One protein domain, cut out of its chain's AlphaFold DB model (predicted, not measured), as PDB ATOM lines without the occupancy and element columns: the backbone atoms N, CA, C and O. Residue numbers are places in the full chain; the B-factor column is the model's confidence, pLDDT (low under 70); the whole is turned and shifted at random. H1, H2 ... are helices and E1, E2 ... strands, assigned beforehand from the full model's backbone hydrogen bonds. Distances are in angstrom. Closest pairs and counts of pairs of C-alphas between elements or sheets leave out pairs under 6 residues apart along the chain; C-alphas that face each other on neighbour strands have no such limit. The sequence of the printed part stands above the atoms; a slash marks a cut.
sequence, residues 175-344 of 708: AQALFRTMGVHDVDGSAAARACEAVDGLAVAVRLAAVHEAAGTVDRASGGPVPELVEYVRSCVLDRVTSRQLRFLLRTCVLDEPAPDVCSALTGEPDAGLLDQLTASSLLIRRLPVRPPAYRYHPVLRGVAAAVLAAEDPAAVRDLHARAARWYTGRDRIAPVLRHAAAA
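This is residues 175 to 344 of the 708 residues of the protein "HTH luxR-type domain-containing protein" of Pseudonocardia sp. SCN 73-27 (UniProt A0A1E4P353). The domain is made of two helical lobes set one after the other along its longest axis: a smaller lobe of H1, H2 and H3, and a larger one in which H8 and H6 each pack on both H5 and H9, H10 folds back along H9 as a helical hairpin, and H7 packs on the small strand hairpin E1 and E2. H8 is the element nearest to the middle of the whole, and H4, packed on both H3 and H8, bridges the lobes, while residues 217 to 222 of the link before H4 stick out. The printed part has 170 residues, with seven named helices, then two antiparallel strands, then three more named helices. The class is mostly helix, and the whole is compact, with a radius of gyration of the C-alphas of 17.0 A and spans of 49 by 33 by 32 A.

H1, residues 175 to 181, touches H2, residues 190 to 198, at a steep tilt of 51 degrees, and the C-alphas of Gln 176 and Ala 192 come closest at 5.2 A. H3, residues 203 to 214, touches H1 with residues 206 to 210 alone, closest at the C-alphas of Phe 179 and Ala 210, 5.4 A apart. H2 and H3 form a helical hairpin at 37 degrees, only just a steep tilt, with C-alphas 196 and 206 closest at 5.7 A. H4, residues 227 to 236, forms a helical hairpin with H3 at a shallow tilt of 27 degrees, and the C-alphas of Ala 205 and Leu 229 come closest at 6.3 A. H8, residues 299 to 312, touches H4 about perpendicular at 78 degrees, with C-alphas 230 and 304 closest at 5.5 A. With residues 305 to 309 alone H8 touches H5, residues 243 to 252, and the closest C-alphas are those of Leu 250 and Ala 305, 5.4 A apart. H6, residues 260 to 267, touches H5 about perpendicular at 82 degrees, with C-alphas 251 and 267 closest at 5.9 A. H7, residues 274 to 280, only just touches H5, with 3 pairs of C-alphas within 8 A, the closest being 245 and 274 at 6.8 A. The C-alphas of Thr 279 in H7 and Ile 285 in E1, residues 285 to 288, are the closest of these two elements, at 5.6 A. E1 and E2, residues 294 to 297, form a hairpin of antiparallel strands, with N 286 and O 296 2.9 A apart and N 288 and O 294 2.8 A apart, both within hydrogen-bond range. H9, residues 314 to 329, touches H6 with residues 320 to 327 alone, and C-alphas 266 and 320 come closest at 6.2 A. H9 and H10, residues 334 to 344, form a helical hairpin at a shallow tilt of 18 degrees, with C-alphas 325 and 337 closest at 4.3 A. The helix packing is mostly crossed, with 2 of 11 touching pairs at a shallow tilt. Every O i to N i+4 pair is within hydrogen-bond range in H1 to H8 and H10, and 11 of 12 are in H9.

H1 begins at C-alpha 175, (346.762, 194.728, 209.760). H3 spans 16.5 A, H8 20.1 A and H9 23.7 A from first to last C-alpha. H8 begins at C-alpha 299, (347.677, 209.078, 200.595), and H10 ends at C-alpha 344, (344.772, 226.760, 205.165).

The two C-alphas farthest apart are those of Gly 183 and Gly 330, at 50.7 A. The printed part has no cut, and the link from H3 to H4, 12 residues, is long. The mean pLDDT of the printed part is 83.5, and residues 217 to 224, 281 to 283 and 332 are under 70.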
ATOM      1  N   ALA A 175     346.021 193.759 208.952       91.88
ATOM      2  CA  ALA A 175     346.762 194.728 209.760       91.88
ATOM      3  C   ALA A 175     346.792 194.333 211.247       91.88
ATOM      4  O   ALA A 175     347.862 194.264 211.845       91.88
ATOM      5  N   GLN A 176     345.646 193.962 211.825       91.19
ATOM      6  CA  GLN A 176     345.559 193.486 213.211       91.19
ATOM      7  C   GLN A 176     346.429 192.243 213.450       91.19
ATOM      8  O   GLN A 176     347.113 192.135 214.466       91.19
ATOM      9  N   ALA A 177     346.441 191.292 212.509       90.50
ATOM     10  CA  ALA A 177     347.296 190.111 212.608       90.50
ATOM     11  C   ALA A 177     348.794 190.456 212.532       90.50
ATOM     12  O   ALA A 177     349.597 189.845 213.243       90.50
ATOM     13  N   LEU A 178     349.174 191.437 211.705       90.81
ATOM     14  CA  LEU A 178     350.545 191.941 211.645       90.81
ATOM     15  C   LEU A 178     350.961 192.591 212.967       90.81
ATOM     16  O   LEU A 178     352.003 192.225 213.503       90.81
ATOM     17  N   PHE A 179     350.131 193.480 213.515       91.06
ATOM     18  CA  PHE A 179     350.384 194.170 214.784       91.06
ATOM     19  C   PHE A 179     350.572 193.171 215.932       91.06
ATOM     20  O   PHE A 179     351.571 193.236 216.647       91.06
ATOM     21  N   ARG A 180     349.698 192.157 216.023       89.44
ATOM     22  CA  ARG A 180     349.840 191.062 216.999       89.44
ATOM     23  C   ARG A 180     351.152 190.294 216.847       89.44
ATOM     24  O   ARG A 180     351.776 189.950 217.842       89.44
ATOM     25  N   THR A 181     351.582 190.029 215.611       89.12
ATOM     26  CA  THR A 181     352.848 189.317 215.342       89.12
ATOM     27  C   THR A 181     354.067 190.147 215.760       89.12
ATOM     28  O   THR A 181     355.085 189.577 216.139       89.12
ATOM     29  N   MET A 182     353.965 191.477 215.709       88.25
ATOM     30  CA  MET A 182     355.022 192.412 216.116       88.25
ATOM     31  C   MET A 182     355.006 192.731 217.622       88.25
ATOM     32  O   MET A 182     355.768 193.580 218.065       88.25
ATOM     33  N   GLY A 183     354.147 192.073 218.411       85.69
ATOM     34  CA  GLY A 183     354.057 192.299 219.856       85.69
ATOM     35  C   GLY A 183     353.284 193.559 220.258       85.69
ATOM     36  O   GLY A 183     353.351 193.965 221.413       85.69
ATOM     37  N   VAL A 184     352.529 194.177 219.341       84.56
ATOM     38  CA  VAL A 184     351.673 195.328 219.663       84.56
ATOM     39  C   VAL A 184     350.368 194.831 220.287       84.56
ATOM     40  O   VAL A 184     349.577 194.132 219.646       84.56
ATOM     41  N   HIS A 185     350.130 195.209 221.542       79.75
ATOM     42  CA  HIS A 185     348.923 194.853 222.290       79.75
ATOM     43  C   HIS A 185     347.786 195.855 222.024       79.75
ATOM     44  O   HIS A 185     347.488 196.721 222.840       79.75
ATOM     45  N   ASP A 186     347.150 195.723 220.861       76.69
ATOM     46  CA  ASP A 186     345.990 196.514 220.430       76.69
ATOM     47  C   ASP A 186     344.686 195.748 220.734       76.69
ATOM     48  O   ASP A 186     344.222 194.948 219.919       76.69
ATOM     49  N   VAL A 187     344.152 195.909 221.953       70.25
ATOM     50  CA  VAL A 187     343.063 195.066 222.500       70.25
ATOM     51  C   VAL A 187     341.784 195.133 221.660       70.25
ATOM     52  O   VAL A 187     341.133 194.108 221.459       70.25
ATOM     53  N   ASP A 188     341.433 196.313 221.150       78.69
ATOM     54  CA  ASP A 188     340.254 196.536 220.306       78.69
ATOM     55  C   ASP A 188     340.577 196.534 218.801       78.69
ATOM     56  O   ASP A 188     339.671 196.564 217.964       78.69
ATOM     57  N   GLY A 189     341.859 196.462 218.433       79.12
ATOM     58  CA  GLY A 189     342.298 196.520 217.043       79.12
ATOM     59  C   GLY A 189     342.152 197.909 216.408       79.12
ATOM     60  O   GLY A 189     342.193 198.008 215.175       79.12
ATOM     61  N   SER A 190     341.921 198.957 217.209       83.44
ATOM     62  CA  SER A 190     341.657 200.318 216.737       83.44
ATOM     63  C   SER A 190     342.912 201.010 216.209       83.44
ATOM     64  O   SER A 190     342.826 201.803 215.267       83.44
ATOM     65  N   ALA A 191     344.091 200.721 216.767       83.00
ATOM     66  CA  ALA A 191     345.350 201.270 216.271       83.00
ATOM     67  C   ALA A 191     345.695 200.676 214.898       83.00
ATOM     68  O   ALA A 191     345.989 201.421 213.963       83.00
ATOM     69  N   ALA A 192     345.560 199.358 214.746       86.56
ATOM     70  CA  ALA A 192     345.778 198.671 213.479       86.56
ATOM     71  C   ALA A 192     344.779 199.114 212.400       86.56
ATOM     72  O   ALA A 192     345.172 199.321 211.251       86.56
ATOM     73  N   ALA A 193     343.502 199.295 212.758       86.81
ATOM     74  CA  ALA A 193     342.479 199.786 211.836       86.81
ATOM     75  C   ALA A 193     342.790 201.205 211.340       86.81
ATOM     76  O   ALA A 193     342.850 201.420 210.130       86.81
ATOM     77  N   ARG A 194     343.078 202.140 212.256       83.88
ATOM     78  CA  ARG A 194     343.430 203.526 211.904       83.88
ATOM     79  C   ARG A 194     344.702 203.608 211.068       83.88
ATOM     80  O   ARG A 194     344.730 204.337 210.083       83.88
ATOM     81  N   ALA A 195     345.742 202.855 211.431       84.50
ATOM     82  CA  ALA A 195     346.986 202.821 210.668       84.50
ATOM     83  C   ALA A 195     346.758 202.284 209.249       84.50
ATOM     84  O   ALA A 195     347.273 202.849 208.289       84.50
ATOM     85  N   CYS A 196     345.958 201.221 209.112       88.69
ATOM     86  CA  CYS A 196     345.607 200.645 207.819       88.69
ATOM     87  C   CYS A 196     344.813 201.624 206.949       88.69
ATOM     88  O   CYS A 196     345.114 201.766 205.767       88.69
ATOM     89  N   GLU A 197     343.832 202.313 207.529       86.69
ATOM     90  CA  GLU A 197     343.011 203.303 206.832       86.69
ATOM     91  C   GLU A 197     343.835 204.520 206.386       86.69
ATOM     92  O   GLU A 197     343.778 204.910 205.221       86.69
ATOM     93  N   ALA A 198     344.679 205.063 207.269       80.81
ATOM     94  CA  ALA A 198     345.499 206.245 206.989       80.81
ATOM     95  C   ALA A 198     346.462 206.057 205.803       80.81
ATOM     96  O   ALA A 198     346.773 207.009 205.085       80.81
ATOM     97  N   VAL A 199     346.938 204.828 205.588       85.81
ATOM     98  CA  VAL A 199     347.898 204.490 204.524       85.81
ATOM     99  C   VAL A 199     347.259 203.715 203.370       85.81
ATOM    100  O   VAL A 199     347.983 203.149 202.550       85.81
ATOM    101  N   ASP A 200     345.925 203.674 203.311       86.00
ATOM    102  CA  ASP A 200     345.133 202.979 202.284       86.00
ATOM    103  C   ASP A 200     345.533 201.498 202.095       86.00
ATOM    104  O   ASP A 200     345.555 200.951 200.991       86.00
ATOM    105  N   GLY A 201     345.916 200.842 203.194       88.12
ATOM    106  CA  GLY A 201     346.331 199.440 203.215       88.12
ATOM    107  C   GLY A 201     347.666 199.149 202.515       88.12
ATOM    108  O   GLY A 201     347.943 197.987 202.207       88.12
ATOM    109  N   LEU A 202     348.515 200.146 202.249       89.81
ATOM    110  CA  LEU A 202     349.835 199.905 201.660       89.81
ATOM    111  C   LEU A 202     350.715 199.076 202.613       89.81
ATOM    112  O   LEU A 202     351.085 199.538 203.692       89.81
ATOM    113  N   ALA A 203     351.083 197.858 202.205       90.31
ATOM    114  CA  ALA A 203     351.698 196.855 203.081       90.31
ATOM    115  C   ALA A 203     352.948 197.345 203.835       90.31
ATOM    116  O   ALA A 203     353.058 197.135 205.044       90.31
ATOM    117  N   VAL A 204     353.882 198.008 203.144       88.94
ATOM    118  CA  VAL A 204     355.088 198.565 203.778       88.94
ATOM    119  C   VAL A 204     354.738 199.635 204.808       88.94
ATOM    120  O   VAL A 204     355.292 199.625 205.900       88.94
ATOM    121  N   ALA A 205     353.763 200.498 204.518       88.00
ATOM    122  CA  ALA A 205     353.366 201.570 205.418       88.00
ATOM    123  C   ALA A 205     352.656 201.028 206.667       88.00
ATOM    124  O   ALA A 205     352.973 201.447 207.776       88.00
ATOM    125  N   VAL A 206     351.784 200.022 206.513       89.69
ATOM    126  CA  VAL A 206     351.161 199.317 207.650       89.69
ATOM    127  C   VAL A 206     352.224 198.631 208.512       89.69
ATOM    128  O   VAL A 206     352.150 198.673 209.739       89.69
ATOM    129  N   ARG A 207     353.241 198.021 207.892       90.19
ATOM    130  CA  ARG A 207     354.348 197.391 208.621       90.19
ATOM    131  C   ARG A 207     355.189 198.405 209.389       90.19
ATOM    132  O   ARG A 207     355.512 198.136 210.539       90.19
ATOM    133  N   LEU A 208     355.544 199.533 208.778       88.38
ATOM    134  CA  LEU A 208     356.314 200.583 209.446       88.38
ATOM    135  C   LEU A 208     355.524 201.208 210.601       88.38
ATOM    136  O   LEU A 208     356.083 201.393 211.675       88.38
ATOM    137  N   ALA A 209     354.213 201.409 210.435       86.56
ATOM    138  CA  ALA A 209     353.340 201.818 211.534       86.56
ATOM    139  C   ALA A 209     353.337 200.793 212.683       86.56
ATOM    140  O   ALA A 209     353.444 201.177 213.842       86.56
ATOM    141  N   ALA A 210     353.287 199.488 212.382       88.00
ATOM    142  CA  ALA A 210     353.366 198.440 213.404       88.00
ATOM    143  C   ALA A 210     354.711 198.438 214.155       88.00
ATOM    144  O   ALA A 210     354.735 198.235 215.366       88.00
ATOM    145  N   VAL A 211     355.825 198.651 213.444       87.38
ATOM    146  CA  VAL A 211     357.171 198.745 214.040       87.38
ATOM    147  C   VAL A 211     357.265 199.955 214.967       87.38
ATOM    148  O   VAL A 211     357.734 199.818 216.093       87.38
ATOM    149  N   HIS A 212     356.769 201.108 214.516       84.88
ATOM    150  CA  HIS A 212     356.730 202.332 215.310       84.88
ATOM    151  C   HIS A 212     355.901 202.150 216.593       84.88
ATOM    152  O   HIS A 212     356.328 202.514 217.683       84.88
ATOM    153  N   GLU A 213     354.734 201.513 216.483       83.38
ATOM    154  CA  GLU A 213     353.870 201.210 217.628       83.38
ATOM    155  C   GLU A 213     354.514 200.230 218.617       83.38
ATOM    156  O   GLU A 213     354.420 200.419 219.830       83.38
ATOM    157  N   ALA A 214     355.225 199.211 218.126       83.88
ATOM    158  CA  ALA A 214     355.946 198.266 218.978       83.88
ATOM    159  C   ALA A 214     357.097 198.927 219.757       83.88
ATOM    160  O   ALA A 214     357.427 198.484 220.856       83.88
ATOM    161  N   ALA A 215     357.691 199.996 219.215       81.56
ATOM    162  CA  ALA A 215     358.757 200.751 219.867       81.56
ATOM    163  C   ALA A 215     358.265 201.640 221.028       81.56
ATOM    164  O   ALA A 215     359.085 202.175 221.773       81.56
ATOM    165  N   GLY A 216     356.948 201.799 221.214       71.88
ATOM    166  CA  GLY A 216     356.379 202.572 222.321       71.88
ATOM    167  C   GLY A 216     356.613 204.083 222.223       71.88
ATOM    168  O   GLY A 216     356.544 204.779 223.233       71.88
ATOM    169  N   THR A 217     356.892 204.618 221.033       61.28
ATOM    170  CA  THR A 217     357.009 206.061 220.793       61.28
ATOM    171  C   THR A 217     355.620 206.709 220.810       61.28
ATOM    172  O   THR A 217     354.848 206.609 219.864       61.28
ATOM    173  N   VAL A 218     355.272 207.353 221.931       48.69
ATOM    174  CA  VAL A 218     353.903 207.824 222.247       48.69
ATOM    175  C   VAL A 218     353.525 209.157 221.578       48.69
ATOM    176  O   VAL A 218     352.427 209.660 221.808       48.69
ATOM    177  N   ASP A 219     354.357 209.753 220.720       48.69
ATOM    178  CA  ASP A 219     354.025 211.064 220.143       48.69
ATOM    179  C   ASP A 219     353.064 210.978 218.940       48.69
ATOM    180  O   ASP A 219     353.392 211.264 217.791       48.69
ATOM    181  N   ARG A 220     351.824 210.570 219.223       51.19
ATOM    182  CA  ARG A 220     350.700 210.563 218.273       51.19
ATOM    183  C   ARG A 220     350.055 211.948 218.108       51.19
ATOM    184  O   ARG A 220     349.106 212.077 217.334       51.19
ATOM    185  N   ALA A 221     350.510 212.972 218.837       42.12
ATOM    186  CA  ALA A 221     349.886 214.299 218.833       42.12
ATOM    187  C   ALA A 221     350.129 215.072 217.525       42.12
ATOM    188  O   ALA A 221     349.346 215.956 217.179       42.12
ATOM    189  N   SER A 222     351.170 214.705 216.775       49.69
ATOM    190  CA  SER A 222     351.640 215.455 215.608       49.69
ATOM    191  C   SER A 222     350.897 215.150 214.298       49.69
ATOM    192  O   SER A 222     351.114 215.849 213.314       49.69
ATOM    193  N   GLY A 223     350.020 214.135 214.249       59.66
ATOM    194  CA  GLY A 223     349.147 213.838 213.094       59.66
ATOM    195  C   GLY A 223     349.845 213.538 211.752       59.66
ATOM    196  O   GLY A 223     349.165 213.317 210.752       59.66
ATOM    197  N   GLY A 224     351.179 213.540 211.716       68.00
ATOM    198  CA  GLY A 224     352.001 213.333 210.527       68.00
ATOM    199  C   GLY A 224     352.382 211.867 210.289       68.00
ATOM    200  O   GLY A 224     352.143 211.008 211.139       68.00
ATOM    201  N   PRO A 225     352.982 211.562 209.124       79.56
ATOM    202  CA  PRO A 225     353.530 210.238 208.845       79.56
ATOM    203  C   PRO A 225     354.670 209.899 209.816       79.56
ATOM    204  O   PRO A 225     355.438 210.775 210.211       79.56
ATOM    205  N   VAL A 226     354.808 208.615 210.161       82.31
ATOM    206  CA  VAL A 226     355.912 208.141 211.012       82.31
ATOM    207  C   VAL A 226     357.274 208.368 210.329       82.31
ATOM    208  O   VAL A 226     357.348 208.256 209.098       82.31
ATOM    209  N   PRO A 227     358.358 208.663 211.075       83.88
ATOM    210  CA  PRO A 227     359.674 208.965 210.500       83.88
ATOM    211  C   PRO A 227     360.194 207.895 209.531       83.88
ATOM    212  O   PRO A 227     360.721 208.212 208.467       83.88
ATOM    213  N   GLU A 228     359.980 206.620 209.848       86.31
ATOM    214  CA  GLU A 228     360.408 205.494 209.019       86.31
ATOM    215  C   GLU A 228     359.689 205.475 207.661       86.31
ATOM    216  O   GLU A 228     360.267 205.094 206.643       86.31
ATOM    217  N   LEU A 229     358.424 205.909 207.628       85.44
ATOM    218  CA  LEU A 229     357.648 206.019 206.395       85.44
ATOM    219  C   LEU A 229     358.128 207.193 205.539       85.44
ATOM    220  O   LEU A 229     358.159 207.075 204.313       85.44
ATOM    221  N   VAL A 230     358.520 208.303 206.173       86.12
ATOM    222  CA  VAL A 230     359.122 209.452 205.484       86.12
ATOM    223  C   VAL A 230     360.412 209.030 204.786       86.12
ATOM    224  O   VAL A 230     360.560 209.285 203.592       86.12
ATOM    225  N   GLU A 231     361.301 208.329 205.491       86.19
ATOM    226  CA  GLU A 231     362.577 207.856 204.940       86.19
ATOM    227  C   GLU A 231     362.386 206.833 203.811       86.19
ATOM    228  O   GLU A 231     363.034 206.895 202.762       86.19
ATOM    229  N   TYR A 232     361.422 205.923 203.972       86.06
ATOM    230  CA  TYR A 232     361.070 204.970 202.926       86.06
ATOM    231  C   TYR A 232     360.590 205.664 201.643       86.06
ATOM    232  O   TYR A 232     361.072 205.367 200.551       86.06
ATOM    233  N   VAL A 233     359.641 206.599 201.749       86.44
ATOM    234  CA  VAL A 233     359.121 207.311 200.571       86.44
ATOM    235  C   VAL A 233     360.187 208.228 199.974       86.44
ATOM    236  O   VAL A 233     360.252 208.351 198.753       86.44
ATOM    237  N   ARG A 234     361.055 208.832 200.793       85.38
ATOM    238  CA  ARG A 234     362.180 209.637 200.306       85.38
ATOM    239  C   ARG A 234     363.094 208.805 199.405       85.38
ATOM    240  O   ARG A 234     363.174 209.089 198.213       85.38
ATOM    241  N   SER A 235     363.629 207.704 199.928       83.25
ATOM    242  CA  SER A 235     364.535 206.809 199.194       83.25
ATOM    243  C   SER A 235     363.896 206.121 197.977       83.25
ATOM    244  O   SER A 235     364.537 205.940 196.939       83.25
ATOM    245  N   CYS A 236     362.623 205.723 198.073       79.56
ATOM    246  CA  CYS A 236     361.955 204.958 197.016       79.56
ATOM    247  C   CYS A 236     361.262 205.822 195.956       79.56
ATOM    248  O   CYS A 236     361.000 205.322 194.861       79.56
ATOM    249  N   VAL A 237     360.924 207.076 196.269       83.94
ATOM    250  CA  VAL A 237     360.136 207.955 195.390       83.94
ATOM    251  C   VAL A 237     360.826 209.296 195.168       83.94
ATOM    252  O   VAL A 237     361.076 209.652 194.020       83.94
ATOM    253  N   LEU A 238     361.132 210.045 196.230       85.56
ATOM    254  CA  LEU A 238     361.576 211.440 196.092       85.56
ATOM    255  C   LEU A 238     363.012 211.569 195.562       85.56
ATOM    256  O   LEU A 238     363.271 212.451 194.750       85.56
ATOM    257  N   ASP A 239     363.917 210.668 195.940       85.62
ATOM    258  CA  ASP A 239     365.318 210.701 195.491       85.62
ATOM    259  C   ASP A 239     365.488 210.207 194.044       85.62
ATOM    260  O   ASP A 239     366.534 210.395 193.425       85.62
ATOM    261  N   ARG A 240     364.448 209.577 193.483       82.62
ATOM    262  CA  ARG A 240     364.444 209.029 192.118       82.62
ATOM    263  C   ARG A 240     363.872 209.989 191.077       82.62
ATOM    264  O   ARG A 240     363.913 209.682 189.887       82.62
ATOM    265  N   VAL A 241     363.315 211.122 191.502       87.94
ATOM    266  CA  VAL A 241     362.749 212.125 190.595       87.94
ATOM    267  C   VAL A 241     363.722 213.276 190.358       87.94
ATOM    268  O   VAL A 241     364.571 213.600 191.183       87.94
ATOM    269  N   THR A 242     363.580 213.944 189.214       90.44
ATOM    270  CA  THR A 242     364.354 215.161 188.924       90.44
ATOM    271  C   THR A 242     363.994 216.293 189.893       90.44
ATOM    272  O   THR A 242     362.874 216.357 190.403       90.44
ATOM    273  N   SER A 243     364.881 217.276 190.079       90.38
ATOM    274  CA  SER A 243     364.604 218.437 190.948       90.38
ATOM    275  C   SER A 243     363.337 219.207 190.541       90.38
ATOM    276  O   SER A 243     362.632 219.753 191.390       90.38
ATOM    277  N   ARG A 244     363.016 219.229 189.238       91.44
ATOM    278  CA  ARG A 244     361.778 219.823 188.712       91.44
ATOM    279  C   ARG A 244     360.544 219.028 189.145       91.44
ATOM    280  O   ARG A 244     359.575 219.620 189.614       91.44
ATOM    281  N   GLN A 245     360.587 217.707 189.005       91.44
ATOM    282  CA  GLN A 245     359.510 216.808 189.425       91.44
ATOM    283  C   GLN A 245     359.307 216.829 190.945       91.44
ATOM    284  O   GLN A 245     358.167 216.878 191.395       91.44
ATOM    285  N   LEU A 246     360.386 216.874 191.735       91.06
ATOM    286  CA  LEU A 246     360.307 216.993 193.193       91.06
ATOM    287  C   LEU A 246     359.582 218.277 193.611       91.06
ATOM    288  O   LEU A 246     358.612 218.223 194.364       91.06
ATOM    289  N   ARG A 247     359.991 219.435 193.068       91.25
ATOM    290  CA  ARG A 247     359.325 220.719 193.340       91.25
ATOM    291  C   ARG A 247     357.842 220.673 192.970       91.25
ATOM    292  O   ARG A 247     357.015 221.210 193.704       91.25
ATOM    293  N   PHE A 248     357.515 220.048 191.839       93.25
ATOM    294  CA  PHE A 248     356.134 219.867 191.406       93.25
ATOM    295  C   PHE A 248     355.338 219.041 192.422       93.25
ATOM    296  O   PHE A 248     354.326 219.530 192.913       93.25
ATOM    297  N   LEU A 249     355.834 217.859 192.810       91.81
ATOM    298  CA  LEU A 249     355.194 216.980 193.798       91.81
ATOM    299  C   LEU A 249     354.958 217.673 195.141       91.81
ATOM    300  O   LEU A 249     353.866 217.569 195.695       91.81
ATOM    301  N   LEU A 250     355.956 218.400 195.654       92.69
ATOM    302  CA  LEU A 250     355.828 219.139 196.911       92.69
ATOM    303  C   LEU A 250     354.767 220.244 196.803       92.69
ATOM    304  O   LEU A 250     353.974 220.429 197.719       92.69
ATOM    305  N   ARG A 251     354.683 220.951 195.669       94.00
ATOM    306  CA  ARG A 251     353.688 222.022 195.474       94.00
ATOM    307  C   ARG A 251     352.273 221.524 195.177       94.00
ATOM    308  O   ARG A 251     351.326 222.295 195.305       94.00
ATOM    309  N   THR A 252     352.099 220.266 194.784       94.38
ATOM    310  CA  THR A 252     350.786 219.685 194.459       94.38
ATOM    311  C   THR A 252     350.323 218.638 195.473       94.38
ATOM    312  O   THR A 252     349.208 218.133 195.346       94.38
ATOM    313  N   CYS A 253     351.117 218.334 196.510       91.25
ATOM    314  CA  CYS A 253     350.834 217.274 197.488       91.25
ATOM    315  C   CYS A 253     349.514 217.463 198.252       91.25
ATOM    316  O   CYS A 253     348.909 216.491 198.708       91.25
ATOM    317  N   VAL A 254     349.037 218.707 198.358       90.25
ATOM    318  CA  VAL A 254     347.765 219.045 199.007       90.25
ATOM    319  C   VAL A 254     346.554 218.474 198.257       90.25
ATOM    320  O   VAL A 254     345.504 218.277 198.864       90.25
ATOM    321  N   LEU A 255     346.683 218.158 196.964       90.38
ATOM    322  CA  LEU A 255     345.591 217.686 196.109       90.38
ATOM    323  C   LEU A 255     345.375 216.169 196.237       90.38
ATOM    324  O   LEU A 255     346.326 215.397 196.135       90.38
ATOM    325  N   ASP A 256     344.121 215.735 196.411       82.75
ATOM    326  CA  ASP A 256     343.745 214.309 196.346       82.75
ATOM    327  C   ASP A 256     343.875 213.779 194.902       82.75
ATOM    328  O   ASP A 256     344.478 212.735 194.636       82.75
ATOM    329  N   GLU A 257     343.290 214.537 193.971       87.50
ATOM    330  CA  GLU A 257     343.170 214.216 192.552       87.50
ATOM    331  C   GLU A 257     343.751 215.370 191.726       87.50
ATOM    332  O   GLU A 257     343.025 216.306 191.371       87.50
ATOM    333  N   PRO A 258     345.073 215.375 191.481       89.19
ATOM    334  CA  PRO A 258     345.699 216.429 190.702       89.19
ATOM    335  C   PRO A 258     345.228 216.381 189.248       89.19
ATOM    336  O   PRO A 258     345.214 215.329 188.606       89.19
ATOM    337  N   ALA A 259     344.864 217.549 188.730       87.62
ATOM    338  CA  ALA A 259     344.575 217.777 187.323       87.62
ATOM    339  C   ALA A 259     345.504 218.881 186.789       87.62
ATOM    340  O   ALA A 259     345.918 219.751 187.563       87.62
ATOM    341  N   PRO A 260     345.844 218.878 185.486       89.38
ATOM    342  CA  PRO A 260     346.829 219.812 184.937       89.38
ATOM    343  C   PRO A 260     346.525 221.290 185.227       89.38
ATOM    344  O   PRO A 260     347.437 222.077 185.486       89.38
ATOM    345  N   ASP A 261     345.250 221.676 185.227       89.12
ATOM    346  CA  ASP A 261     344.789 223.049 185.433       89.12
ATOM    347  C   ASP A 261     344.917 223.521 186.892       89.12
ATOM    348  O   ASP A 261     345.420 224.622 187.134       89.12
ATOM    349  N   VAL A 262     344.529 222.697 187.870       89.44
ATOM    350  CA  VAL A 262     344.736 223.001 189.298       89.44
ATOM    351  C   VAL A 262     346.214 222.941 189.673       89.44
ATOM    352  O   VAL A 262     346.694 223.808 190.398       89.44
ATOM    353  N   CYS A 263     346.971 221.984 189.126       92.44
ATOM    354  CA  CYS A 263     348.413 221.906 189.342       92.44
ATOM    355  C   CYS A 263     349.097 223.188 188.872       92.44
ATOM    356  O   CYS A 263     349.849 223.778 189.641       92.44
ATOM    357  N   SER A 264     348.755 223.674 187.675       91.81
ATOM    358  CA  SER A 264     349.322 224.915 187.135       91.81
ATOM    359  C   SER A 264     349.001 226.137 188.000       91.81
ATOM    360  O   SER A 264     349.844 227.012 188.190       91.81
ATOM    361  N   ALA A 265     347.799 226.187 188.581       91.38
ATOM    362  CA  ALA A 265     347.408 227.259 189.492       91.38
ATOM    363  C   ALA A 265     348.175 227.232 190.828       91.38
ATOM    364  O   ALA A 265     348.459 228.288 191.396       91.38
ATOM    365  N   LEU A 266     348.516 226.045 191.338       93.31
ATOM    366  CA  LEU A 266     349.277 225.893 192.583       93.31
ATOM    367  C   LEU A 266     350.773 226.144 192.377       93.31
ATOM    368  O   LEU A 266     351.399 226.830 193.186       93.31
ATOM    369  N   THR A 267     351.350 225.607 191.301       90.81
ATOM    370  CA  THR A 267     352.786 225.721 191.017       90.81
ATOM    371  C   THR A 267     353.176 227.081 190.441       90.81
ATOM    372  O   THR A 267     354.309 227.509 190.672       90.81
ATOM    373  N   GLY A 268     352.255 227.749 189.734       87.75
ATOM    374  CA  GLY A 268     352.511 228.948 188.931       87.75
ATOM    375  C   GLY A 268     353.110 228.654 187.549       87.75
ATOM    376  O   GLY A 268     353.402 229.584 186.805       87.75
ATOM    377  N   GLU A 269     353.290 227.379 187.197       86.69
ATOM    378  CA  GLU A 269     353.892 226.918 185.943       86.69
ATOM    379  C   GLU A 269     353.001 225.842 185.305       86.69
ATOM    380  O   GLU A 269     352.422 225.036 186.035       86.69
ATOM    381  N   PRO A 270     352.901 225.759 183.967       84.19
ATOM    382  CA  PRO A 270     352.136 224.695 183.326       84.19
ATOM    383  C   PRO A 270     352.696 223.310 183.687       84.19
ATOM    384  O   PRO A 270     353.914 223.119 183.697       84.19
ATOM    385  N   ASP A 271     351.809 222.329 183.909       80.31
ATOM    386  CA  ASP A 271     352.182 220.929 184.193       80.31
ATOM    387  C   ASP A 271     353.165 220.356 183.155       80.31
ATOM    388  O   ASP A 271     354.040 219.573 183.504       80.31
ATOM    389  N   ALA A 272     353.083 220.785 181.888       82.75
ATOM    390  CA  ALA A 272     354.007 220.401 180.814       82.75
ATOM    391  C   ALA A 272     354.226 218.872 180.681       82.75
ATOM    392  O   ALA A 272     355.297 218.431 180.262       82.75
ATOM    393  N   GLY A 273     353.218 218.062 181.038       84.75
ATOM    394  CA  GLY A 273     353.272 216.599 180.991       84.75
ATOM    395  C   GLY A 273     353.941 215.945 182.206       84.75
ATOM    396  O   GLY A 273     354.202 214.742 182.169       84.75
ATOM    397  N   LEU A 274     354.227 216.694 183.277       88.12
ATOM    398  CA  LEU A 274     354.861 216.170 184.489       88.12
ATOM    399  C   LEU A 274     354.012 215.083 185.154       88.12
ATOM    400  O   LEU A 274     354.572 214.073 185.575       88.12
ATOM    401  N   LEU A 275     352.683 215.226 185.208       88.88
ATOM    402  CA  LEU A 275     351.801 214.180 185.746       88.88
ATOM    403  C   LEU A 275     351.894 212.858 184.965       88.88
ATOM    404  O   LEU A 275     351.909 211.782 185.571       88.88
ATOM    405  N   ASP A 276     352.003 212.919 183.637       86.19
ATOM    406  CA  ASP A 276     352.184 211.726 182.804       86.19
ATOM    407  C   ASP A 276     353.571 211.097 183.010       86.19
ATOM    408  O   ASP A 276     353.665 209.880 183.180       86.19
ATOM    409  N   GLN A 277     354.630 211.910 183.082       85.19
ATOM    410  CA  GLN A 277     355.993 211.439 183.368       85.19
ATOM    411  C   GLN A 277     356.086 210.760 184.743       85.19
ATOM    412  O   GLN A 277     356.601 209.653 184.859       85.19
ATOM    413  N   LEU A 278     355.525 211.393 185.776       85.69
ATOM    414  CA  LEU A 278     355.500 210.874 187.145       85.69
ATOM    415  C   LEU A 278     354.708 209.564 187.264       85.69
ATOM    416  O   LEU A 278     355.064 208.696 188.060       85.69
ATOM    417  N   THR A 279     353.650 209.404 186.463       82.00
ATOM    418  CA  THR A 279     352.895 208.145 186.393       82.00
ATOM    419  C   THR A 279     353.705 207.045 185.696       82.00
ATOM    420  O   THR A 279     353.647 205.886 186.108       82.00
ATOM    421  N   ALA A 280     354.469 207.381 184.651       72.31
ATOM    422  CA  ALA A 280     355.293 206.416 183.917       72.31
ATOM    423  C   ALA A 280     356.403 205.809 184.793       72.31
ATOM    424  O   ALA A 280     356.672 204.613 184.697       72.31
ATOM    425  N   SER A 281     356.968 206.592 185.716       68.50
ATOM    426  CA  SER A 281     358.001 206.153 186.666       68.50
ATOM    427  C   SER A 281     357.500 205.206 187.774       68.50
ATOM    428  O   SER A 281     358.236 204.930 188.718       68.50
ATOM    429  N   SER A 282     356.261 204.696 187.684       63.19
ATOM    430  CA  SER A 282     355.658 203.741 188.639       63.19
ATOM    431  C   SER A 282     355.678 204.215 190.098       63.19
ATOM    432  O   SER A 282     355.756 203.417 191.035       63.19
ATOM    433  N   LEU A 283     355.610 205.533 190.291       68.62
ATOM    434  CA  LEU A 283     355.512 206.149 191.607       68.62
ATOM    435  C   LEU A 283     354.122 205.889 192.199       68.62
ATOM    436  O   LEU A 283     353.226 205.379 191.531       68.62
ATOM    437  N   LEU A 284     353.923 206.259 193.462       81.69
ATOM    438  CA  LEU A 284     352.649 206.188 194.189       81.69
ATOM    439  C   LEU A 284     351.581 207.172 193.628       81.69
ATOM    440  O   LEU A 284     350.930 207.910 194.370       81.69
ATOM    441  N   ILE A 285     351.431 207.219 192.304       84.94
ATOM    442  CA  ILE A 285     350.612 208.119 191.497       84.94
ATOM    443  C   ILE A 285     349.950 207.278 190.415       84.94
ATOM    444  O   ILE A 285     350.611 206.545 189.683       84.94
ATOM    445  N   ARG A 286     348.631 207.402 190.290       79.31
ATOM    446  CA  ARG A 286     347.850 206.625 189.330       79.31
ATOM    447  C   ARG A 286     347.096 207.538 188.386       79.31
ATOM    448  O   ARG A 286     346.386 208.437 188.828       79.31
ATOM    449  N   ARG A 287     347.171 207.242 187.091       83.44
ATOM    450  CA  ARG A 287     346.282 207.826 186.084       83.44
ATOM    451  C   ARG A 287     344.948 207.081 186.069       83.44
ATOM    452  O   ARG A 287     344.910 205.853 185.998       83.44
ATOM    453  N   LEU A 288     343.853 207.825 186.157       80.25
ATOM    454  CA  LEU A 288     342.488 207.315 186.092       80.25
ATOM    455  C   LEU A 288     342.035 207.210 184.623       80.25
ATOM    456  O   LEU A 288     342.375 208.081 183.817       80.25
ATOM    457  N   PRO A 289     341.252 206.180 184.251       73.94
ATOM    458  CA  PRO A 289     340.806 205.954 182.875       73.94
ATOM    459  C   PRO A 289     339.597 206.840 182.510       73.94
ATOM    460  O   PRO A 289     338.549 206.344 182.108       73.94
ATOM    461  N   VAL A 290     339.722 208.158 182.675       74.06
ATOM    462  CA  VAL A 290     338.673 209.153 182.383       74.06
ATOM    463  C   VAL A 290     339.178 210.206 181.390       74.06
ATOM    464  O   VAL A 290     340.387 210.353 181.193       74.06
ATOM    465  N   ARG A 291     338.261 210.919 180.719       74.06
ATOM    466  CA  ARG A 291     338.575 212.045 179.823       74.06
ATOM    467  C   ARG A 291     337.872 213.323 180.311       74.06
ATOM    468  O   ARG A 291     336.653 213.273 180.458       74.06
ATOM    469  N   PRO A 292     338.590 214.451 180.501       71.19
ATOM    470  CA  PRO A 292     340.052 214.600 180.424       71.19
ATOM    471  C   PRO A 292     340.786 213.732 181.470       71.19
ATOM    472  O   PRO A 292     340.154 213.286 182.428       71.19
ATOM    473  N   PRO A 293     342.086 213.425 181.271       73.56
ATOM    474  CA  PRO A 293     342.825 212.542 182.168       73.56
ATOM    475  C   PRO A 293     342.861 213.111 183.588       73.56
ATOM    476  O   PRO A 293     343.253 214.258 183.794       73.56
ATOM    477  N   ALA A 294     342.473 212.282 184.554       81.12
ATOM    478  CA  ALA A 294     342.591 212.581 185.973       81.12
ATOM    479  C   ALA A 294     343.679 211.709 186.598       81.12
ATOM    480  O   ALA A 294     343.955 210.601 186.130       81.12
ATOM    481  N   TYR A 295     344.280 212.203 187.672       88.44
ATOM    482  CA  TYR A 295     345.332 211.510 188.401       88.44
ATOM    483  C   TYR A 295     344.939 211.419 189.865       88.44
ATOM    484  O   TYR A 295     344.107 212.184 190.346       88.44
ATOM    485  N   ARG A 296     345.536 210.475 190.584       86.19
ATOM    486  CA  ARG A 296     345.353 210.320 192.022       86.19
ATOM    487  C   ARG A 296     346.698 210.077 192.670       86.19
ATOM    488  O   ARG A 296     347.401 209.140 192.288       86.19
ATOM    489  N   TYR A 297     347.044 210.906 193.645       88.56
ATOM    490  CA  TYR A 297     348.192 210.637 194.499       88.56
ATOM    491  C   TYR A 297     347.780 209.665 195.599       88.56
ATOM    492  O   TYR A 297     346.714 209.800 196.204       88.56
ATOM    493  N   HIS A 298     348.629 208.682 195.872       86.00
ATOM    494  CA  HIS A 298     348.423 207.794 197.004       86.00
ATOM    495  C   HIS A 298     348.519 208.599 198.318       86.00
ATOM    496  O   HIS A 298     349.409 209.449 198.435       86.00
ATOM    497  N   PRO A 299     347.676 208.328 199.332       84.00
ATOM    498  CA  PRO A 299     347.677 209.078 200.595       84.00
ATOM    499  C   PRO A 299     349.048 209.154 201.277       84.00
ATOM    500  O   PRO A 299     349.454 210.221 201.723       84.00
ATOM    501  N   VAL A 300     349.805 208.052 201.262       86.88
ATOM    502  CA  VAL A 300     351.185 207.991 201.787       86.88
ATOM    503  C   VAL A 300     352.119 209.002 201.114       86.88
ATOM    504  O   VAL A 300     352.843 209.711 201.808       86.88
ATOM    505  N   LEU A 301     352.088 209.108 199.779       88.62
ATOM    506  CA  LEU A 301     352.920 210.073 199.055       88.62
ATOM    507  C   LEU A 301     352.545 211.503 199.438       88.62
ATOM    508  O   LEU A 301     353.425 212.312 199.705       88.62
ATOM    509  N   ARG A 302     351.244 211.801 199.500       88.94
ATOM    510  CA  ARG A 302     350.752 213.131 199.878       88.94
ATOM    511  C   ARG A 302     351.159 213.514 201.288       88.94
ATOM    512  O   ARG A 302     351.670 214.608 201.484       88.94
ATOM    513  N   GLY A 303     350.954 212.609 202.245       86.25
ATOM    514  CA  GLY A 303     351.293 212.828 203.646       86.25
ATOM    515  C   GLY A 303     352.787 213.070 203.839       86.25
ATOM    516  O   GLY A 303     353.166 214.031 204.500       86.25
ATOM    517  N   VAL A 304     353.641 212.254 203.209       89.00
ATOM    518  CA  VAL A 304     355.097 212.441 203.288       89.00
ATOM    519  C   VAL A 304     355.546 213.706 202.564       89.00
ATOM    520  O   VAL A 304     356.300 214.479 203.140       89.00
ATOM    521  N   ALA A 305     355.074 213.969 201.343       90.56
ATOM    522  CA  ALA A 305     355.434 215.183 200.610       90.56
ATOM    523  C   ALA A 305     355.002 216.455 201.361       90.56
ATOM    524  O   ALA A 305     355.769 217.412 201.435       90.56
ATOM    525  N   ALA A 306     353.820 216.442 201.984       88.69
ATOM    526  CA  ALA A 306     353.357 217.535 202.834       88.69
ATOM    527  C   ALA A 306     354.217 217.694 204.096       88.69
ATOM    528  O   ALA A 306     354.524 218.819 204.468       88.69
ATOM    529  N   ALA A 307     354.639 216.595 204.732       87.19
ATOM    530  CA  ALA A 307     355.523 216.636 205.897       87.19
ATOM    531  C   ALA A 307     356.929 217.153 205.546       87.19
ATOM    532  O   ALA A 307     357.486 217.958 206.287       87.19
ATOM    533  N   VAL A 308     357.478 216.740 204.398       89.19
ATOM    534  CA  VAL A 308     358.751 217.252 203.871       89.19
ATOM    535  C   VAL A 308     358.645 218.750 203.597       89.19
ATOM    536  O   VAL A 308     359.478 219.510 204.081       89.19
ATOM    537  N   LEU A 309     357.587 219.191 202.906       91.06
ATOM    538  CA  LEU A 309     357.366 220.614 202.653       91.06
ATOM    539  C   LEU A 309     357.170 221.400 203.954       91.06
ATOM    540  O   LEU A 309     357.731 222.475 204.090       91.06
ATOM    541  N   ALA A 310     356.415 220.872 204.918       87.88
ATOM    542  CA  ALA A 310     356.187 221.537 206.198       87.88
ATOM    543  C   ALA A 310     357.470 221.678 207.030       87.88
ATOM    544  O   ALA A 310     357.602 222.650 207.765       87.88
ATOM    545  N   ALA A 311     358.405 220.729 206.928       88.25
ATOM    546  CA  ALA A 311     359.698 220.816 207.601       88.25
ATOM    547  C   ALA A 311     360.609 221.897 206.989       88.25
ATOM    548  O   ALA A 311     361.394 222.508 207.710       88.25
ATOM    549  N   GLU A 312     360.497 222.141 205.680       88.62
ATOM    550  CA  GLU A 312     361.260 223.174 204.964       88.62
ATOM    551  C   GLU A 312     360.604 224.563 205.060       88.62
ATOM    552  O   GLU A 312     361.277 225.555 205.331       88.62
ATOM    553  N   ASP A 313     359.289 224.633 204.847       88.44
ATOM    554  CA  ASP A 313     358.475 225.847 204.850       88.44
ATOM    555  C   ASP A 313     357.028 225.543 205.314       88.44
ATOM    556  O   ASP A 313     356.142 225.220 204.509       88.44
ATOM    557  N   PRO A 314     356.733 225.690 206.621       84.56
ATOM    558  CA  PRO A 314     355.382 225.511 207.155       84.56
ATOM    559  C   PRO A 314     354.341 226.474 206.560       84.56
ATOM    560  O   PRO A 314     353.143 226.171 206.547       84.56
ATOM    561  N   ALA A 315     354.755 227.663 206.104       87.94
ATOM    562  CA  ALA A 315     353.841 228.639 205.518       87.94
ATOM    563  C   ALA A 315     353.412 228.215 204.106       87.94
ATOM    564  O   ALA A 315     352.238 228.373 203.764       87.94
ATOM    565  N   ALA A 316     354.304 227.580 203.339       90.19
ATOM    566  CA  ALA A 316     354.001 227.086 201.997       90.19
ATOM    567  C   ALA A 316     352.814 226.115 201.967       90.19
ATOM    568  O   ALA A 316     351.963 226.224 201.085       90.19
ATOM    569  N   VAL A 317     352.701 225.192 202.931       88.19
ATOM    570  CA  VAL A 317     351.577 224.235 202.976       88.19
ATOM    571  C   VAL A 317     350.238 224.969 203.114       88.19
ATOM    572  O   VAL A 317     349.303 224.702 202.353       88.19
ATOM    573  N   ARG A 318     350.150 225.939 204.035       86.12
ATOM    574  CA  ARG A 318     348.939 226.758 204.229       86.12
ATOM    575  C   ARG A 318     348.607 227.576 202.984       86.12
ATOM    576  O   ARG A 318     347.453 227.602 202.558       86.12
ATOM    577  N   ASP A 319     349.616 228.172 202.355       90.31
ATOM    578  CA  ASP A 319     349.456 228.951 201.127       90.31
ATOM    579  C   ASP A 319     348.948 228.106 199.954       90.31
ATOM    580  O   ASP A 319     348.095 228.561 199.186       90.31
ATOM    581  N   LEU A 320     349.442 226.875 199.799       93.25
ATOM    582  CA  LEU A 320     348.979 225.946 198.765       93.25
ATOM    583  C   LEU A 320     347.521 225.548 198.988       93.25
ATOM    584  O   LEU A 320     346.731 225.558 198.042       93.25
ATOM    585  N   HIS A 321     347.138 225.271 200.235       89.75
ATOM    586  CA  HIS A 321     345.745 225.044 200.602       89.75
ATOM    587  C   HIS A 321     344.868 226.275 200.308       89.75
ATOM    588  O   HIS A 321     343.813 226.135 199.689       89.75
ATOM    589  N   ALA A 322     345.319 227.491 200.624       87.94
ATOM    590  CA  ALA A 322     344.584 228.718 200.302       87.94
ATOM    591  C   ALA A 322     344.420 228.934 198.783       87.94
ATOM    592  O   ALA A 322     343.346 229.321 198.316       87.94
ATOM    593  N   ARG A 323     345.462 228.658 197.985       90.88
ATOM    594  CA  ARG A 323     345.402 228.717 196.511       90.88
ATOM    595  C   ARG A 323     344.434 227.681 195.946       90.88
ATOM    596  O   ARG A 323     343.625 228.032 195.091       90.88
ATOM    597  N   ALA A 324     344.480 226.446 196.447       90.75
ATOM    598  CA  ALA A 324     343.559 225.388 196.047       90.75
ATOM    599  C   ALA A 324     342.106 225.760 196.369       90.75
ATOM    600  O   ALA A 324     341.245 225.645 195.498       90.75
ATOM    601  N   ALA A 325     341.841 226.282 197.573       86.88
ATOM    602  CA  ALA A 325     340.513 226.748 197.961       86.88
ATOM    603  C   ALA A 325     339.987 227.812 196.984       86.88
ATOM    604  O   ALA A 325     338.933 227.610 196.387       86.88
ATOM    605  N   ARG A 326     340.766 228.876 196.721       86.25
ATOM    606  CA  ARG A 326     340.404 229.930 195.751       86.25
ATOM    607  C   ARG A 326     340.146 229.384 194.346       86.25
ATOM    608  O   ARG A 326     339.222 229.827 193.670       86.25
ATOM    609  N   TRP A 327     340.955 228.425 193.902       88.69
ATOM    610  CA  TRP A 327     340.813 227.819 192.582       88.69
ATOM    611  C   TRP A 327     339.515 227.013 192.438       88.69
ATOM    612  O   TRP A 327     338.835 227.124 191.414       88.69
ATOM    613  N   TYR A 328     339.147 226.235 193.465       85.38
ATOM    614  CA  TYR A 328     337.900 225.465 193.473       85.38
ATOM    615  C   TYR A 328     336.654 226.350 193.634       85.38
ATOM    616  O   TYR A 328     335.597 225.981 193.118       85.38
ATOM    617  N   THR A 329     336.764 227.522 194.277       80.88
ATOM    618  CA  THR A 329     335.647 228.475 194.411       80.88
ATOM    619  C   THR A 329     335.122 228.919 193.047       80.88
ATOM    620  O   THR A 329     333.917 229.028 192.866       80.88
ATOM    621  N   GLY A 330     335.998 229.102 192.055       74.38
ATOM    622  CA  GLY A 330     335.601 229.499 190.697       74.38
ATOM    623  C   GLY A 330     334.945 228.400 189.846       74.38
ATOM    624  O   GLY A 330     334.783 228.606 188.647       74.38
ATOM    625  N   ARG A 331     334.649 227.219 190.409       77.88
ATOM    626  CA  ARG A 331     334.184 226.020 189.676       77.88
ATOM    627  C   ARG A 331     332.999 225.303 190.343       77.88
ATOM    628  O   ARG A 331     332.802 224.117 190.092       77.88
ATOM    629  N   ASP A 332     332.269 225.981 191.229       66.00
ATOM    630  CA  ASP A 332     331.090 225.456 191.949       66.00
ATOM    631  C   ASP A 332     331.323 224.123 192.693       66.00
ATOM    632  O   ASP A 332     330.414 223.325 192.915       66.00
ATOM    633  N   ARG A 333     332.567 223.859 193.118       71.00
ATOM    634  CA  ARG A 333     332.939 222.654 193.874       71.00
ATOM    635  C   ARG A 333     333.205 222.978 195.335       71.00
ATOM    636  O   ARG A 333     334.355 223.043 195.757       71.00
ATOM    637  N   ILE A 334     332.151 223.114 196.130       73.12
ATOM    638  CA  ILE A 334     332.262 223.603 197.510       73.12
ATOM    639  C   ILE A 334     332.990 222.642 198.468       73.12
ATOM    640  O   ILE A 334     333.805 223.078 199.278       73.12
ATOM    641  N   ALA A 335     332.793 221.325 198.334       70.19
ATOM    642  CA  ALA A 335     333.410 220.354 199.242       70.19
ATOM    643  C   ALA A 335     334.961 220.407 199.236       70.19
ATOM    644  O   ALA A 335     335.552 220.503 200.313       70.19
ATOM    645  N   PRO A 336     335.656 220.413 198.077       76.00
ATOM    646  CA  PRO A 336     337.095 220.683 198.034       76.00
ATOM    647  C   PRO A 336     337.490 222.048 198.598       76.00
ATOM    648  O   PRO A 336     338.487 222.121 199.312       76.00
ATOM    649  N   VAL A 337     336.722 223.108 198.310       81.69
ATOM    650  CA  VAL A 337     337.013 224.459 198.820       81.69
ATOM    651  C   VAL A 337     337.123 224.424 200.337       81.69
ATOM    652  O   VAL A 337     338.114 224.893 200.882       81.69
ATOM    653  N   LEU A 338     336.147 223.825 201.011       74.12
ATOM    654  CA  LEU A 338     336.081 223.798 202.469       74.12
ATOM    655  C   LEU A 338     337.192 222.965 203.085       74.12
ATOM    656  O   LEU A 338     337.830 223.425 204.027       74.12
ATOM    657  N   ARG A 339     337.484 221.783 202.523       76.38
ATOM    658  CA  ARG A 339     338.616 220.962 202.977       76.38
ATOM    659  C   ARG A 339     339.932 221.730 202.880       76.38
ATOM    660  O   ARG A 339     340.729 221.716 203.813       76.38
ATOM    661  N   HIS A 340     340.157 222.416 201.761       83.75
ATOM    662  CA  HIS A 340     341.364 223.210 201.578       83.75
ATOM    663  C   HIS A 340     341.370 224.470 202.451       83.75
ATOM    664  O   HIS A 340     342.410 224.803 203.004       83.75
ATOM    665  N   ALA A 341     340.235 225.135 202.651       81.62
ATOM    666  CA  ALA A 341     340.135 226.303 203.521       81.62
ATOM    667  C   ALA A 341     340.403 225.951 204.989       81.62
ATOM    668  O   ALA A 341     341.150 226.661 205.655       81.62
ATOM    669  N   ALA A 342     339.873 224.817 205.456       74.88
ATOM    670  CA  ALA A 342     340.144 224.260 206.780       74.88
ATOM    671  C   ALA A 342     341.647 224.088 207.018       74.88
ATOM    672  O   ALA A 342     342.196 224.562 208.009       74.88
ATOM    673  N   ALA A 343     342.314 223.441 206.062       78.38
ATOM    674  CA  ALA A 343     343.740 223.162 206.126       78.38
ATOM    675  C   ALA A 343     344.617 224.414 205.915       78.38
ATOM    676  O   ALA A 343     345.753 224.445 206.385       78.38
ATOM    677  N   ALA A 344     344.105 225.459 205.254       82.75
ATOM    678  CA  ALA A 344     344.772 226.760 205.165       82.75
ATOM    679  C   ALA A 344     344.730 227.526 206.501       82.75
ATOM    680  O   ALA A 344     345.670 228.256 206.827       82.75
TER     681      ALA A 344